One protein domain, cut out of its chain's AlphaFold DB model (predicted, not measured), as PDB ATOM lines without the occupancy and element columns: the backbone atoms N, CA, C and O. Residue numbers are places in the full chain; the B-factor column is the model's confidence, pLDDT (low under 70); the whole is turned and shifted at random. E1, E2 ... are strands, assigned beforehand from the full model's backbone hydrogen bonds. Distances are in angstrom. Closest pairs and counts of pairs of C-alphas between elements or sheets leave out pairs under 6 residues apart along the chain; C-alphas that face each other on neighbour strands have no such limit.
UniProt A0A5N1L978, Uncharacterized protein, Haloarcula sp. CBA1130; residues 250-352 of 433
ATOM      1  N   ALA A 250      34.309   5.367  53.595       89.44
ATOM      2  CA  ALA A 250      33.017   5.119  53.006       89.44
ATOM      3  C   ALA A 250      32.684   3.633  53.145       89.44
ATOM      4  O   ALA A 250      33.345   2.771  52.561       89.44
ATOM      5  N   VAL A 251      31.648   3.340  53.929       88.94
ATOM      6  CA  VAL A 251      31.086   1.992  54.074       88.94
ATOM      7  C   VAL A 251      29.774   1.893  53.306       88.94
ATOM      8  O   VAL A 251      29.109   2.899  53.047       88.94
ATOM      9  N   ASN A 252      29.386   0.684  52.911       82.69
ATOM     10  CA  ASN A 252      28.095   0.475  52.268       82.69
ATOM     11  C   ASN A 252      26.935   0.741  53.232       82.69
ATOM     12  O   ASN A 252      27.067   0.560  54.444       82.69
ATOM     13  N   ASP A 253      25.771   1.097  52.681       73.12
ATOM     14  CA  ASP A 253      24.545   1.180  53.479       73.12
ATOM     15  C   ASP A 253      24.322  -0.125  54.258       73.12
ATOM     16  O   ASP A 253      24.511  -1.228  53.726       73.12
ATOM     17  N   ALA A 254      23.911   0.020  55.518       69.50
ATOM     18  CA  ALA A 254      23.770  -1.082  56.454       69.50
ATOM     19  C   ALA A 254      22.907  -2.227  55.886       69.50
ATOM     20  O   ALA A 254      21.807  -2.000  55.380       69.50
ATOM     21  N   GLY A 255      23.414  -3.461  55.987       70.12
ATOM     22  CA  GLY A 255      22.743  -4.680  55.528       70.12
ATOM     23  C   GLY A 255      23.060  -5.116  54.094       70.12
ATOM     24  O   GLY A 255      22.811  -6.274  53.771       70.12
ATOM     25  N   LYS A 256      23.651  -4.260  53.248       84.75
ATOM     26  CA  LYS A 256      24.098  -4.675  51.906       84.75
ATOM     27  C   LYS A 256      25.353  -5.546  51.986       84.75
ATOM     28  O   LYS A 256      26.223  -5.317  52.825       84.75
ATOM     29  N   THR A 257      25.467  -6.517  51.085       89.38
ATOM     30  CA  THR A 257      26.641  -7.401  50.972       89.38
ATOM     31  C   THR A 257      27.054  -7.570  49.517       89.38
ATOM     32  O   THR A 257      26.315  -7.214  48.598       89.38
ATOM     33  N   VAL A 258      28.259  -8.085  49.293       92.69
ATOM     34  CA  VAL A 258      28.824  -8.290  47.961       92.69
ATOM     35  C   VAL A 258      29.588  -9.596  47.855       92.69
ATOM     36  O   VAL A 258      30.275 -10.011  48.789       92.69
ATOM     37  N   ASP A 259      29.543 -10.182  46.664       94.94
ATOM     38  CA  ASP A 259      30.446 -11.248  46.255       94.94
ATOM     39  C   ASP A 259      31.607 -10.654  45.458       94.94
ATOM     40  O   ASP A 259      31.422 -10.108  44.369       94.94
ATOM     41  N   VAL A 260      32.824 -10.786  45.981       95.88
ATOM     42  CA  VAL A 260      34.049 -10.279  45.353       95.88
ATOM     43  C   VAL A 260      34.915 -11.442  44.907       95.88
ATOM     44  O   VAL A 260      35.195 -12.360  45.676       95.88
ATOM     45  N   LYS A 261      35.367 -11.388  43.654       96.88
ATOM     46  CA  LYS A 261      36.369 -12.285  43.088       96.88
ATOM     47  C   LYS A 261      37.720 -11.578  43.021       96.88
ATOM     48  O   LYS A 261      37.871 -10.645  42.238       96.88
ATOM     49  N   ALA A 262      38.697 -12.057  43.784       94.75
ATOM     50  CA  ALA A 262      40.045 -11.492  43.842       94.75
ATOM     51  C   ALA A 262      41.102 -12.576  44.117       94.75
ATOM     52  O   ALA A 262      40.768 -13.716  44.465       94.75
ATOM     53  N   ASP A 263      42.377 -12.213  43.982       90.81
ATOM     54  CA  ASP A 263      43.507 -13.013  44.464       90.81
ATOM     55  C   ASP A 263      43.743 -12.739  45.956       90.81
ATOM     56  O   ASP A 263      44.665 -12.033  46.365       90.81
ATOM     57  N   PHE A 264      42.869 -13.299  46.792       84.25
ATOM     58  CA  PHE A 264      42.924 -13.109  48.242       84.25
ATOM     59  C   PHE A 264      44.194 -13.691  48.888       84.25
ATOM     60  O   PHE A 264      44.580 -13.265  49.976       84.25
ATOM     61  N   ASN A 265      44.853 -14.656  48.236       80.44
ATOM     62  CA  ASN A 265      46.041 -15.325  48.772       80.44
ATOM     63  C   ASN A 265      47.357 -14.730  48.246       80.44
ATOM     64  O   ASN A 265      48.416 -15.003  48.818       80.44
ATOM     65  N   GLY A 266      47.310 -13.910  47.192       78.94
ATOM     66  CA  GLY A 266      48.493 -13.393  46.506       78.94
ATOM     67  C   GLY A 266      49.281 -14.476  45.760       78.94
ATOM     68  O   GLY A 266      50.495 -14.339  45.602       78.94
ATOM     69  N   ASP A 267      48.633 -15.581  45.384       79.31
ATOM     70  CA  ASP A 267      49.247 -16.716  44.678       79.31
ATOM     71  C   ASP A 267      48.843 -16.789  43.194       79.31
ATOM     72  O   ASP A 267      49.186 -17.743  42.489       79.31
ATOM     73  N   GLY A 268      48.129 -15.770  42.713       83.44
ATOM     74  CA  GLY A 268      47.551 -15.682  41.379       83.44
ATOM     75  C   GLY A 268      46.228 -16.437  41.226       83.44
ATOM     76  O   GLY A 268      45.660 -16.437  40.129       83.44
ATOM     77  N   SER A 269      45.720 -17.101  42.271       88.62
ATOM     78  CA  SER A 269      44.449 -17.822  42.210       88.62
ATOM     79  C   SER A 269      43.268 -16.917  42.568       88.62
ATOM     80  O   SER A 269      43.080 -16.476  43.699       88.62
ATOM     81  N   MET A 270      42.410 -16.669  41.579       92.62
ATOM     82  CA  MET A 270      41.196 -15.882  41.785       92.62
ATOM     83  C   MET A 270      40.112 -16.733  42.446       92.62
ATOM     84  O   MET A 270      39.675 -17.739  41.878       92.62
ATOM     85  N   THR A 271      39.618 -16.301  43.603       94.25
ATOM     86  CA  THR A 271      38.515 -16.957  44.323       94.25
ATOM     87  C   THR A 271      37.420 -15.952  44.651       94.25
ATOM     88  O   THR A 271      37.698 -14.763  44.769       94.25
ATOM     89  N   THR A 272      36.171 -16.415  44.745       94.75
ATOM     90  CA  THR A 272      35.022 -15.573  45.108       94.75
ATOM     91  C   THR A 272      34.693 -15.752  46.584       94.75
ATOM     92  O   THR A 272      34.598 -16.886  47.053       94.75
ATOM     93  N   LYS A 273      34.507 -14.643  47.299       92.75
ATOM     94  CA  LYS A 273      34.081 -14.604  48.701       92.75
ATOM     95  C   LYS A 273      32.934 -13.613  48.873       92.75
ATOM     96  O   LYS A 273      32.888 -12.621  48.155       92.75
ATOM     97  N   SER A 274      32.066 -13.882  49.845       91.31
ATOM     98  CA  SER A 274      30.973 -12.986  50.230       91.31
ATOM     99  C   SER A 274      31.352 -12.149  51.450       91.31
ATOM    100  O   SER A 274      32.095 -12.616  52.323       91.31
ATOM    101  N   GLY A 275      30.890 -10.905  51.495       90.75
ATOM    102  CA  GLY A 275      31.268  -9.961  52.538       90.75
ATOM    103  C   GLY A 275      30.805  -8.538  52.264       90.75
ATOM    104  O   GLY A 275      29.769  -8.314  51.644       90.75
ATOM    105  N   VAL A 276      31.584  -7.572  52.735       91.44
ATOM    106  CA  VAL A 276      31.312  -6.130  52.617       91.44
ATOM    107  C   VAL A 276      32.559  -5.392  52.150       91.44
ATOM    108  O   VAL A 276      33.672  -5.910  52.256       91.44
ATOM    109  N   ILE A 277      32.382  -4.182  51.628       91.44
ATOM    110  CA  ILE A 277      33.484  -3.322  51.187       91.44
ATOM    111  C   ILE A 277      33.434  -2.022  51.977       91.44
ATOM    112  O   ILE A 277      32.372  -1.415  52.119       91.44
ATOM    113  N   TYR A 278      34.603  -1.571  52.415       90.81
ATOM    114  CA  TYR A 278      34.830  -0.177  52.760       90.81
ATOM    115  C   TYR A 278      36.017   0.361  51.962       90.81
ATOM    116  O   TYR A 278      36.909  -0.386  51.555       90.81
ATOM    117  N   ALA A 279      36.015   1.661  51.702       90.81
ATOM    118  CA  ALA A 279      37.055   2.318  50.922       90.81
ATOM    119  C   ALA A 279      37.224   3.771  51.363       90.81
ATOM    120  O   ALA A 279      36.390   4.292  52.106       90.81
ATOM    121  N   ASN A 280      38.300   4.422  50.930       84.25
ATOM    122  CA  ASN A 280      38.386   5.876  51.072       84.25
ATOM    123  C   ASN A 280      37.204   6.536  50.341       84.25
ATOM    124  O   ASN A 280      36.681   5.990  49.364       84.25
ATOM    125  N   ASP A 281      36.763   7.694  50.829       81.62
ATOM    126  CA  ASP A 281      35.705   8.431  50.140       81.62
ATOM    127  C   ASP A 281      36.170   8.806  48.725       81.62
ATOM    128  O   ASP A 281      37.345   9.094  48.492       81.62
ATOM    129  N   ASP A 282      35.260   8.713  47.762       85.19
ATOM    130  CA  ASP A 282      35.509   8.858  46.325       85.19
ATOM    131  C   ASP A 282      36.473   7.833  45.697       85.19
ATOM    132  O   ASP A 282      36.839   7.981  44.529       85.19
ATOM    133  N   ALA A 283      36.838   6.746  46.397       89.62
ATOM    134  CA  ALA A 283      37.668   5.677  45.823       89.62
ATOM    135  C   ALA A 283      37.024   5.030  44.584       89.62
ATOM    136  O   ALA A 283      37.723   4.610  43.658       89.62
ATOM    137  N   PHE A 284      35.690   4.963  44.559       92.31
ATOM    138  CA  PHE A 284      34.913   4.487  43.419       92.31
ATOM    139  C   PHE A 284      34.302   5.657  42.640       92.31
ATOM    140  O   PHE A 284      33.856   6.635  43.242       92.31
ATOM    141  N   PRO A 285      34.154   5.550  41.306       90.50
ATOM    142  CA  PRO A 285      33.442   6.560  40.530       90.50
ATOM    143  C   PRO A 285      32.008   6.780  41.042       90.50
ATOM    144  O   PRO A 285      31.164   5.886  40.958       90.50
ATOM    145  N   ASN A 286      31.719   7.996  41.515       87.75
ATOM    146  CA  ASN A 286      30.457   8.374  42.174       87.75
ATOM    147  C   ASN A 286      30.145   7.570  43.452       87.75
ATOM    148  O   ASN A 286      28.970   7.395  43.774       87.75
ATOM    149  N   ASN A 287      31.168   7.043  44.133       89.75
ATOM    150  CA  ASN A 287      31.019   6.183  45.309       89.75
ATOM    151  C   ASN A 287      30.118   4.955  45.063       89.75
ATOM    152  O   ASN A 287      29.493   4.426  45.980       89.75
ATOM    153  N   GLU A 288      30.042   4.487  43.811       93.50
ATOM    154  CA  GLU A 288      29.147   3.408  43.394       93.50
ATOM    155  C   GLU A 288      29.925   2.137  43.018       93.50
ATOM    156  O   GLU A 288      30.762   2.127  42.111       93.50
ATOM    157  N   VAL A 289      29.580   1.034  43.681       94.44
ATOM    158  CA  VAL A 289      30.113  -0.307  43.423       94.44
ATOM    159  C   VAL A 289      29.092  -1.103  42.611       94.44
ATOM    160  O   VAL A 289      27.936  -1.219  43.019       94.44
ATOM    161  N   LYS A 290      29.496  -1.643  41.455       96.12
ATOM    162  CA  LYS A 290      28.592  -2.229  40.451       96.12
ATOM    163  C   LYS A 290      28.801  -3.721  40.255       96.12
ATOM    164  O   LYS A 290      29.925  -4.183  40.060       96.12
ATOM    165  N   THR A 291      27.693  -4.447  40.192       96.88
ATOM    166  CA  THR A 291      27.645  -5.862  39.818       96.88
ATOM    167  C   THR A 291      28.277  -6.085  38.439       96.88
ATOM    168  O   THR A 291      28.076  -5.311  37.502       96.88
ATOM    169  N   GLY A 292      29.069  -7.149  38.313       96.31
ATOM    170  CA  GLY A 292      29.761  -7.545  37.086       96.31
ATOM    171  C   GLY A 292      30.935  -6.651  36.675       96.31
ATOM    172  O   GLY A 292      31.438  -6.815  35.564       96.31
ATOM    173  N   THR A 293      31.365  -5.709  37.522       97.31
ATOM    174  CA  THR A 293      32.439  -4.757  37.193       97.31
ATOM    175  C   THR A 293      33.782  -5.220  37.746       97.31
ATOM    176  O   THR A 293      33.890  -5.604  38.913       97.31
ATOM    177  N   THR A 294      34.811  -5.165  36.899       96.75
ATOM    178  CA  THR A 294      36.208  -5.406  37.272       96.75
ATOM    179  C   THR A 294      36.898  -4.077  37.553       96.75
ATOM    180  O   THR A 294      36.822  -3.151  36.748       96.75
ATOM    181  N   TYR A 295      37.558  -3.991  38.701       95.62
ATOM    182  CA  TYR A 295      38.217  -2.801  39.210       95.62
ATOM    183  C   TYR A 295      39.731  -3.001  39.309       95.62
ATOM    184  O   TYR A 295      40.195  -4.099  39.629       95.62
ATOM    185  N   VAL A 296      40.485  -1.929  39.059       93.81
ATOM    186  CA  VAL A 296      41.958  -1.888  39.117       93.81
ATOM    187  C   VAL A 296      42.439  -0.593  39.781       93.81
ATOM    188  O   VAL A 296      41.843   0.460  39.570       93.81
ATOM    189  N   GLN A 297      43.514  -0.629  40.574       86.06
ATOM    190  CA  GLN A 297      44.067   0.586  41.211       86.06
ATOM    191  C   GLN A 297      44.867   1.474  40.242       86.06
ATOM    192  O   GLN A 297      44.932   2.697  40.384       86.06
ATOM    193  N   SER A 298      45.480   0.873  39.225       84.12
ATOM    194  CA  SER A 298      46.245   1.576  38.195       84.12
ATOM    195  C   SER A 298      45.653   1.304  36.825       84.12
ATOM    196  O   SER A 298      45.322   0.156  36.541       84.12
ATOM    197  N   ASP A 299      45.592   2.333  35.976       79.12
ATOM    198  CA  ASP A 299      45.213   2.192  34.567       79.12
ATOM    199  C   ASP A 299      46.068   1.102  33.899       79.12
ATOM    200  O   ASP A 299      47.292   1.219  33.785       79.12
ATOM    201  N   ASP A 300      45.408   0.019  33.502       81.62
ATOM    202  CA  ASP A 300      45.997  -1.139  32.836       81.62
ATOM    203  C   ASP A 300      45.866  -1.048  31.304       81.62
ATOM    204  O   ASP A 300      46.364  -1.909  30.573       81.62
ATOM    205  N   GLY A 301      45.244   0.025  30.800       80.81
ATOM    206  CA  GLY A 301      44.946   0.234  29.391       80.81
ATOM    207  C   GLY A 301      43.790  -0.619  28.858       80.81
ATOM    208  O   GLY A 301      43.534  -0.574  27.647       80.81
ATOM    209  N   ASP A 302      43.089  -1.380  29.705       87.19
ATOM    210  CA  ASP A 302      41.908  -2.151  29.333       87.19
ATOM    211  C   ASP A 302      40.632  -1.338  29.582       87.19
ATOM    212  O   ASP A 302      40.198  -1.092  30.699       87.19
ATOM    213  N   SER A 303      39.954  -0.958  28.501       85.50
ATOM    214  CA  SER A 303      38.687  -0.218  28.580       85.50
ATOM    215  C   SER A 303      37.530  -0.970  29.258       85.50
ATOM    216  O   SER A 303      36.453  -0.393  29.412       85.50
ATOM    217  N   SER A 304      37.697  -2.261  29.567       87.75
ATOM    218  CA  SER A 304      36.703  -3.077  30.269       87.75
ATOM    219  C   SER A 304      36.848  -3.062  31.794       87.75
ATOM    220  O   SER A 304      35.926  -3.515  32.476       87.75
ATOM    221  N   THR A 305      37.938  -2.502  32.324       92.69
ATOM    222  CA  THR A 305      38.137  -2.301  33.763       92.69
ATOM    223  C   THR A 305      37.758  -0.877  34.175       92.69
ATOM    224  O   THR A 305      37.661   0.049  33.363       92.69
ATOM    225  N   VAL A 306      37.472  -0.703  35.462       94.06
ATOM    226  CA  VAL A 306      37.176   0.594  36.071       94.06
ATOM    227  C   VAL A 306      38.269   0.919  37.075       94.06
ATOM    228  O   VAL A 306      38.527   0.154  38.000       94.06
ATOM    229  N   GLN A 307      38.898   2.078  36.914       91.88
ATOM    230  CA  GLN A 307      39.922   2.509  37.852       91.88
ATOM    231  C   GLN A 307      39.298   2.916  39.196       91.88
ATOM    232  O   GLN A 307      38.353   3.710  39.223       91.88
ATOM    233  N   VAL A 308      39.855   2.406  40.297       92.69
ATOM    234  CA  VAL A 308      39.662   2.953  41.648       92.69
ATOM    235  C   VAL A 308      40.826   3.884  41.979       92.69
ATOM    236  O   VAL A 308      41.970   3.603  41.625       92.69
ATOM    237  N   SER A 309      40.540   5.028  42.595       87.88
ATOM    238  CA  SER A 309      41.546   6.077  42.823       87.88
ATOM    239  C   SER A 309      42.330   5.922  44.121       87.88
ATOM    240  O   SER A 309      43.302   6.649  44.322       87.88
ATOM    241  N   ASP A 310      41.904   5.019  45.003       85.12
ATOM    242  CA  ASP A 310      42.447   4.899  46.351       85.12
ATOM    243  C   ASP A 310      42.219   3.489  46.935       85.12
ATOM    244  O   ASP A 310      41.712   2.593  46.253       85.12
ATOM    245  N   SER A 311      42.619   3.285  48.191       82.81
ATOM    246  CA  SER A 311      42.537   2.015  48.904       82.81
ATOM    247  C   SER A 311      41.099   1.513  49.054       82.81
ATOM    248  O   SER A 311      40.167   2.258  49.376       82.81
ATOM    249  N   VAL A 312      40.942   0.208  48.832       89.69
ATOM    250  CA  VAL A 312      39.688  -0.529  48.976       89.69
ATOM    251  C   VAL A 312      39.986  -1.773  49.797       89.69
ATOM    252  O   VAL A 312      40.901  -2.529  49.464       89.69
ATOM    253  N   THR A 313      39.186  -2.020  50.828       90.62
ATOM    254  CA  THR A 313      39.279  -3.237  51.629       90.62
ATOM    255  C   THR A 313      37.968  -4.005  51.570       90.62
ATOM    256  O   THR A 313      36.881  -3.460  51.759       90.62
ATOM    257  N   PHE A 314      38.084  -5.306  51.330       91.00
ATOM    258  CA  PHE A 314      36.985  -6.252  51.433       91.00
ATOM    259  C   PHE A 314      37.062  -7.000  52.758       91.00
ATOM    260  O   PHE A 314      38.099  -7.570  53.089       91.00
ATOM    261  N   VAL A 315      35.957  -7.042  53.496       88.75
ATOM    262  CA  VAL A 315      35.836  -7.837  54.718       88.75
ATOM    263  C   VAL A 315      34.990  -9.054  54.399       88.75
ATOM    264  O   VAL A 315      33.782  -8.936  54.192       88.75
ATOM    265  N   SER A 316      35.610 -10.232  54.342       87.94
ATOM    266  CA  SER A 316      34.848 -11.464  54.140       87.94
ATOM    267  C   SER A 316      34.046 -11.778  55.395       87.94
ATOM    268  O   SER A 316      34.608 -11.683  56.483       87.94
ATOM    269  N   ASN A 317      32.794 -12.211  55.246       82.94
ATOM    270  CA  ASN A 317      31.946 -12.619  56.371       82.94
ATOM    271  C   ASN A 317      31.426 -14.060  56.202       82.94
ATOM    272  O   ASN A 317      30.259 -14.273  55.873       82.94
ATOM    273  N   PRO A 318      32.302 -15.065  56.336       74.31
ATOM    274  CA  PRO A 318      31.908 -16.472  56.270       74.31
ATOM    275  C   PRO A 318      31.018 -16.880  57.460       74.31
ATOM    276  O   PRO A 318      31.306 -16.519  58.593       74.31
ATOM    277  N   GLU A 319      29.984 -17.701  57.224       68.62
ATOM    278  CA  GLU A 319      29.010 -18.118  58.262       68.62
ATOM    279  C   GLU A 319      29.642 -18.806  59.491       68.62
ATOM    280  O   GLU A 319      29.122 -18.684  60.598       68.62
ATOM    281  N   ASP A 320      30.766 -19.509  59.311       66.00
ATOM    282  CA  ASP A 320      31.392 -20.367  60.332       66.00
ATOM    283  C   ASP A 320      32.815 -19.925  60.738       66.00
ATOM    284  O   ASP A 320      33.557 -20.692  61.364       66.00
ATOM    285  N   SER A 321      33.247 -18.712  60.382       70.94
ATOM    286  CA  SER A 321      34.561 -18.207  60.800       70.94
ATOM    287  C   SER A 321      34.564 -16.705  61.050       70.94
ATOM    288  O   SER A 321      33.639 -15.994  60.677       70.94
ATOM    289  N   GLU A 322      35.603 -16.221  61.730       74.25
ATOM    290  CA  GLU A 322      35.744 -14.789  61.973       74.25
ATOM    291  C   GLU A 322      35.870 -14.025  60.644       74.25
ATOM    292  O   GLU A 322      36.419 -14.564  59.676       74.25
ATOM    293  N   PRO A 323      35.382 -12.774  60.584       80.00
ATOM    294  CA  PRO A 323      35.621 -11.914  59.446       80.00
ATOM    295  C   PRO A 323      37.117 -11.722  59.202       80.00
ATOM    296  O   PRO A 323      37.924 -11.708  60.135       80.00
ATOM    297  N   GLU A 324      37.494 -11.533  57.947       80.50
ATOM    298  CA  GLU A 324      38.891 -11.362  57.533       80.50
ATOM    299  C   GLU A 324      38.989 -10.174  56.580       80.50
ATOM    300  O   GLU A 324      38.149 -10.037  55.689       80.50
ATOM    301  N   ASP A 325      39.998  -9.320  56.781       83.19
ATOM    302  CA  ASP A 325      40.200  -8.115  55.971       83.19
ATOM    303  C   ASP A 325      41.166  -8.410  54.822       83.19
ATOM    304  O   ASP A 325      42.260  -8.946  55.018       83.19
ATOM    305  N   TYR A 326      40.777  -8.005  53.621       84.75
ATOM    306  CA  TYR A 326      41.540  -8.178  52.396       84.75
ATOM    307  C   TYR A 326      41.725  -6.828  51.707       84.75
ATOM    308  O   TYR A 326      40.783  -6.342  51.072       84.75
ATOM    309  N   PRO A 327      42.926  -6.229  51.789       85.94
ATOM    310  CA  PRO A 327      43.293  -5.125  50.914       85.94
ATOM    311  C   PRO A 327      43.173  -5.571  49.453       85.94
ATOM    312  O   PRO A 327      43.734  -6.601  49.061       85.94
ATOM    313  N   LEU A 328      42.412  -4.828  48.654       88.88
ATOM    314  CA  LEU A 328      42.211  -5.100  47.232       88.88
ATOM    315  C   LEU A 328      43.203  -4.276  46.399       88.88
ATOM    316  O   LEU A 328      42.831  -3.341  45.694       88.88
ATOM    317  N   ASP A 329      44.483  -4.644  46.502       81.81
ATOM    318  CA  ASP A 329      45.607  -3.937  45.859       81.81
ATOM    319  C   ASP A 329      45.836  -4.337  44.389       81.81
ATOM    320  O   ASP A 329      46.657  -3.753  43.682       81.81
ATOM    321  N   GLY A 330      45.131  -5.370  43.926       85.88
ATOM    322  CA  GLY A 330      45.204  -5.890  42.562       85.88
ATOM    323  C   GLY A 330      43.879  -5.770  41.817       85.88
ATOM    324  O   GLY A 330      42.942  -5.117  42.267       85.88
ATOM    325  N   GLU A 331      43.793  -6.441  40.670       92.94
ATOM    326  CA  GLU A 331      42.526  -6.595  39.956       92.94
ATOM    327  C   GLU A 331      41.529  -7.388  40.814       92.94
ATOM    328  O   GLU A 331      41.834  -8.475  41.316       92.94
ATOM    329  N   PHE A 332      40.310  -6.870  40.949       96.38
ATOM    330  CA  PHE A 332      39.204  -7.588  41.572       96.38
ATOM    331  C   PHE A 332      37.913  -7.369  40.795       96.38
ATOM    332  O   PHE A 332      37.737  -6.373  40.106       96.38
ATOM    333  N   THR A 333      36.981  -8.311  40.885       97.44
ATOM    334  CA  THR A 333      35.671  -8.210  40.232       97.44
ATOM    335  C   THR A 333      34.568  -8.313  41.263       97.44
ATOM    336  O   THR A 333      34.521  -9.280  42.023       97.44
ATOM    337  N   VAL A 334      33.648  -7.355  41.255       97.31
ATOM    338  CA  VAL A 334      32.398  -7.457  42.009       97.31
ATOM    339  C   VAL A 334      31.459  -8.333  41.198       97.31
ATOM    340  O   VAL A 334      30.994  -7.947  40.130       97.31
ATOM    341  N   VAL A 335      31.240  -9.556  41.666       97.44
ATOM    342  CA  VAL A 335      30.430 -10.556  40.969       97.44
ATOM    343  C   VAL A 335      28.952 -10.234  41.118       97.44
ATOM    344  O   VAL A 335      28.242 -10.269  40.120       97.44
ATOM    345  N   GLN A 336      28.521  -9.908  42.337       96.69
ATOM    346  CA  GLN A 336      27.128  -9.637  42.675       96.69
ATOM    347  C   GLN A 336      27.046  -8.715  43.892       96.69
ATOM    348  O   GLN A 336      27.856  -8.829  44.811       96.69
ATOM    349  N   VAL A 337      26.062  -7.819  43.899       94.44
ATOM    350  CA  VAL A 337      25.661  -7.024  45.065       94.44
ATOM    351  C   VAL A 337      24.300  -7.522  45.551       94.44
ATOM    352  O   VAL A 337      23.428  -7.820  44.729       94.44
ATOM    353  N   TYR A 338      24.114  -7.587  46.866       91.38
ATOM    354  CA  TYR A 338      22.850  -7.939  47.507       91.38
ATOM    355  C   TYR A 338      22.351  -6.791  48.386       91.38
ATOM    356  O   TYR A 338      23.139  -6.128  49.071       91.38
ATOM    357  N   ASP A 339      21.041  -6.553  48.358       89.00
ATOM    358  CA  ASP A 339      20.377  -5.647  49.294       89.00
ATOM    359  C   ASP A 339      20.243  -6.261  50.701       89.00
ATOM    360  O   ASP A 339      20.680  -7.385  50.960       89.00
ATOM    361  N   ASP A 340      19.652  -5.509  51.628       81.88
ATOM    362  CA  ASP A 340      19.465  -5.926  53.020       81.88
ATOM    363  C   ASP A 340      18.431  -7.048  53.207       81.88
ATOM    364  O   ASP A 340      18.355  -7.642  54.282       81.88
ATOM    365  N   GLU A 341      17.667  -7.375  52.164       83.81
ATOM    366  CA  GLU A 341      16.738  -8.505  52.115       83.81
ATOM    367  C   GLU A 341      17.370  -9.746  51.450       83.81
ATOM    368  O   GLU A 341      16.746 -10.811  51.400       83.81
ATOM    369  N   GLY A 342      18.608  -9.630  50.956       84.88
ATOM    370  CA  GLY A 342      19.326 -10.680  50.234       84.88
ATOM    371  C   GLY A 342      18.945 -10.795  48.756       84.88
ATOM    372  O   GLY A 342      19.290 -11.793  48.119       84.88
ATOM    373  N   ASN A 343      18.231  -9.818  48.189       89.94
ATOM    374  CA  ASN A 343      17.939  -9.794  46.759       89.94
ATOM    375  C   ASN A 343      19.144  -9.267  45.973       89.94
ATOM    376  O   ASN A 343      19.823  -8.330  46.390       89.94
ATOM    377  N   GLU A 344      19.369  -9.829  44.788       94.81
ATOM    378  CA  GLU A 344      20.371  -9.339  43.841       94.81
ATOM    379  C   GLU A 344      20.017  -7.928  43.342       94.81
ATOM    380  O   GLU A 344      18.910  -7.685  42.853       94.81
ATOM    381  N   VAL A 345      20.979  -7.007  43.418       95.31
ATOM    382  CA  VAL A 345      20.871  -5.641  42.892       95.31
ATOM    383  C   VAL A 345      22.040  -5.300  41.964       95.31
ATOM    384  O   VAL A 345      23.098  -5.933  41.986       95.31
ATOM    385  N   ASP A 346      21.850  -4.289  41.116       96.12
ATOM    386  CA  ASP A 346      22.845  -3.897  40.109       96.12
ATOM    387  C   ASP A 346      24.028  -3.117  40.708       96.12
ATOM    388  O   ASP A 346      25.126  -3.118  40.144       96.12
ATOM    389  N   SER A 347      23.818  -2.435  41.838       94.12
ATOM    390  CA  SER A 347      24.848  -1.636  42.496       94.12
ATOM    391  C   SER A 347      24.558  -1.356  43.971       94.12
ATOM    392  O   SER A 347      23.436  -1.515  44.459       94.12
ATOM    393  N   MET A 348      25.592  -0.905  44.682       93.25
ATOM    394  CA  MET A 348      25.493  -0.270  45.994       93.25
ATOM    395  C   MET A 348      26.279   1.039  46.018       93.25
ATOM    396  O   MET A 348      27.230   1.222  45.258       93.25
ATOM    397  N   THR A 349      25.901   1.927  46.928       92.31
ATOM    398  CA  THR A 349      26.615   3.175  47.201       92.31
ATOM    399  C   THR A 349      27.369   3.033  48.516       92.31
ATOM    400  O   THR A 349      26.845   2.450  49.469       92.31
ATOM    401  N   LEU A 350      28.599   3.538  48.546       91.19
ATOM    402  CA  LEU A 350      29.377   3.714  49.765       91.19
ATOM    403  C   LEU A 350      29.190   5.144  50.268       91.19
ATOM    404  O   LEU A 350      29.140   6.077  49.472       91.19
ATOM    405  N   THR A 351      29.096   5.320  51.581       86.75
ATOM    406  CA  THR A 351      28.866   6.634  52.180       86.75
ATOM    407  C   THR A 351      29.937   6.941  53.224       86.75
ATOM    408  O   THR A 351      29.935   6.364  54.312       86.75
ATOM    409  N   GLY A 352      30.836   7.877  52.905       82.38
ATOM    410  CA  GLY A 352      31.866   8.390  53.817       82.38
ATOM    411  C   GLY A 352      31.319   9.268  54.939       82.38
ATOM    412  O   GLY A 352      30.105   9.428  55.110       82.38
TER     413      GLY A 352
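This is residues 250 to 352 of the 433 residues of an uncharacterized protein of Haloarcula sp. CBA1130 (UniProt A0A5N1L978). One strongly twisted sheet of ten short strands wraps round into a small, rough barrel that is not fully closed. E9, E2, E3, E1, E10 and E4 make most of the ring, with E4 coming back near E9; E7 and E8 extend the wall beyond E3, and E5 and E6 extend it beyond E9. The printed part has 103 residues, with no named helix and ten named strands, E1 to E10 in chain order; the class is all strand, though under half of the residues are in named elements. The branched sheet is mixed, antiparallel but for the parallel pair E5 and E6. The whole is compact and rounded, with a radius of gyration of the C-alphas of 12.7 A and spans of 37 by 31 by 22 A.

E3, residues 271 to 279, is the longest strand by residues, 20.4 A from first to last C-alpha, and it bends by 84 degrees at residue 274. E2 is residues 257 to 262, 15.7 A, and E9 is residues 332 to 338, 17.4 A. E7 is residues 312 to 316, 13.0 A, and E8 residues 324 to 327. E1 is residues 250 to 252, with C-alpha 250 at (33.017, 5.119, 53.006). E10 is residues 347 to 351, 13.4 A, with C-alpha 351 at (28.866, 6.634, 52.180). E4 is residues 288 to 290, E5 residues 293 to 296 and E6 residues 305 to 307.

E3 has three neighbours: E1 and E2 lie on one side of it, E7 on the other side. E2 and E3 form a hairpin, with N 260 and O 273 at 2.8 A. E3 pairs with E7 over its residues 275 to 279, where N 278 and O 313 are 3.0 A apart. E7 and E8 form another hairpin, with N 326 and O 314 at 2.8 A. E2 and E9 are antiparallel at 161 degrees, with N 259 and O 336 at 2.8 A. On the other side of E9 lies E5, with N 295 and O 332 at 2.8 A. E6 is parallel to E5, with N 306 and O 294 at 2.8 A. E1 is antiparallel to E3, with N 250 and O 279 at 2.8 A, and to E10, with N 351 and O 251 at 2.8 A. E10 is antiparallel to E4, with N 289 and O 348 at 2.8 A. The closest C-alphas of E4 and E9, those of Lys 290 and Val 334, are 6.7 A apart. E2 and E10 are apart.

The two C-alphas farthest apart, those of Gly 301 and Asp 320, are 39.6 A from each other, while those of Ala 250 and Gly 352 are 3.6 A apart. The printed part has no cut and no long link. The mean pLDDT of the printed part is 88.0; residue 254 and residues 319 to 320 are under 70.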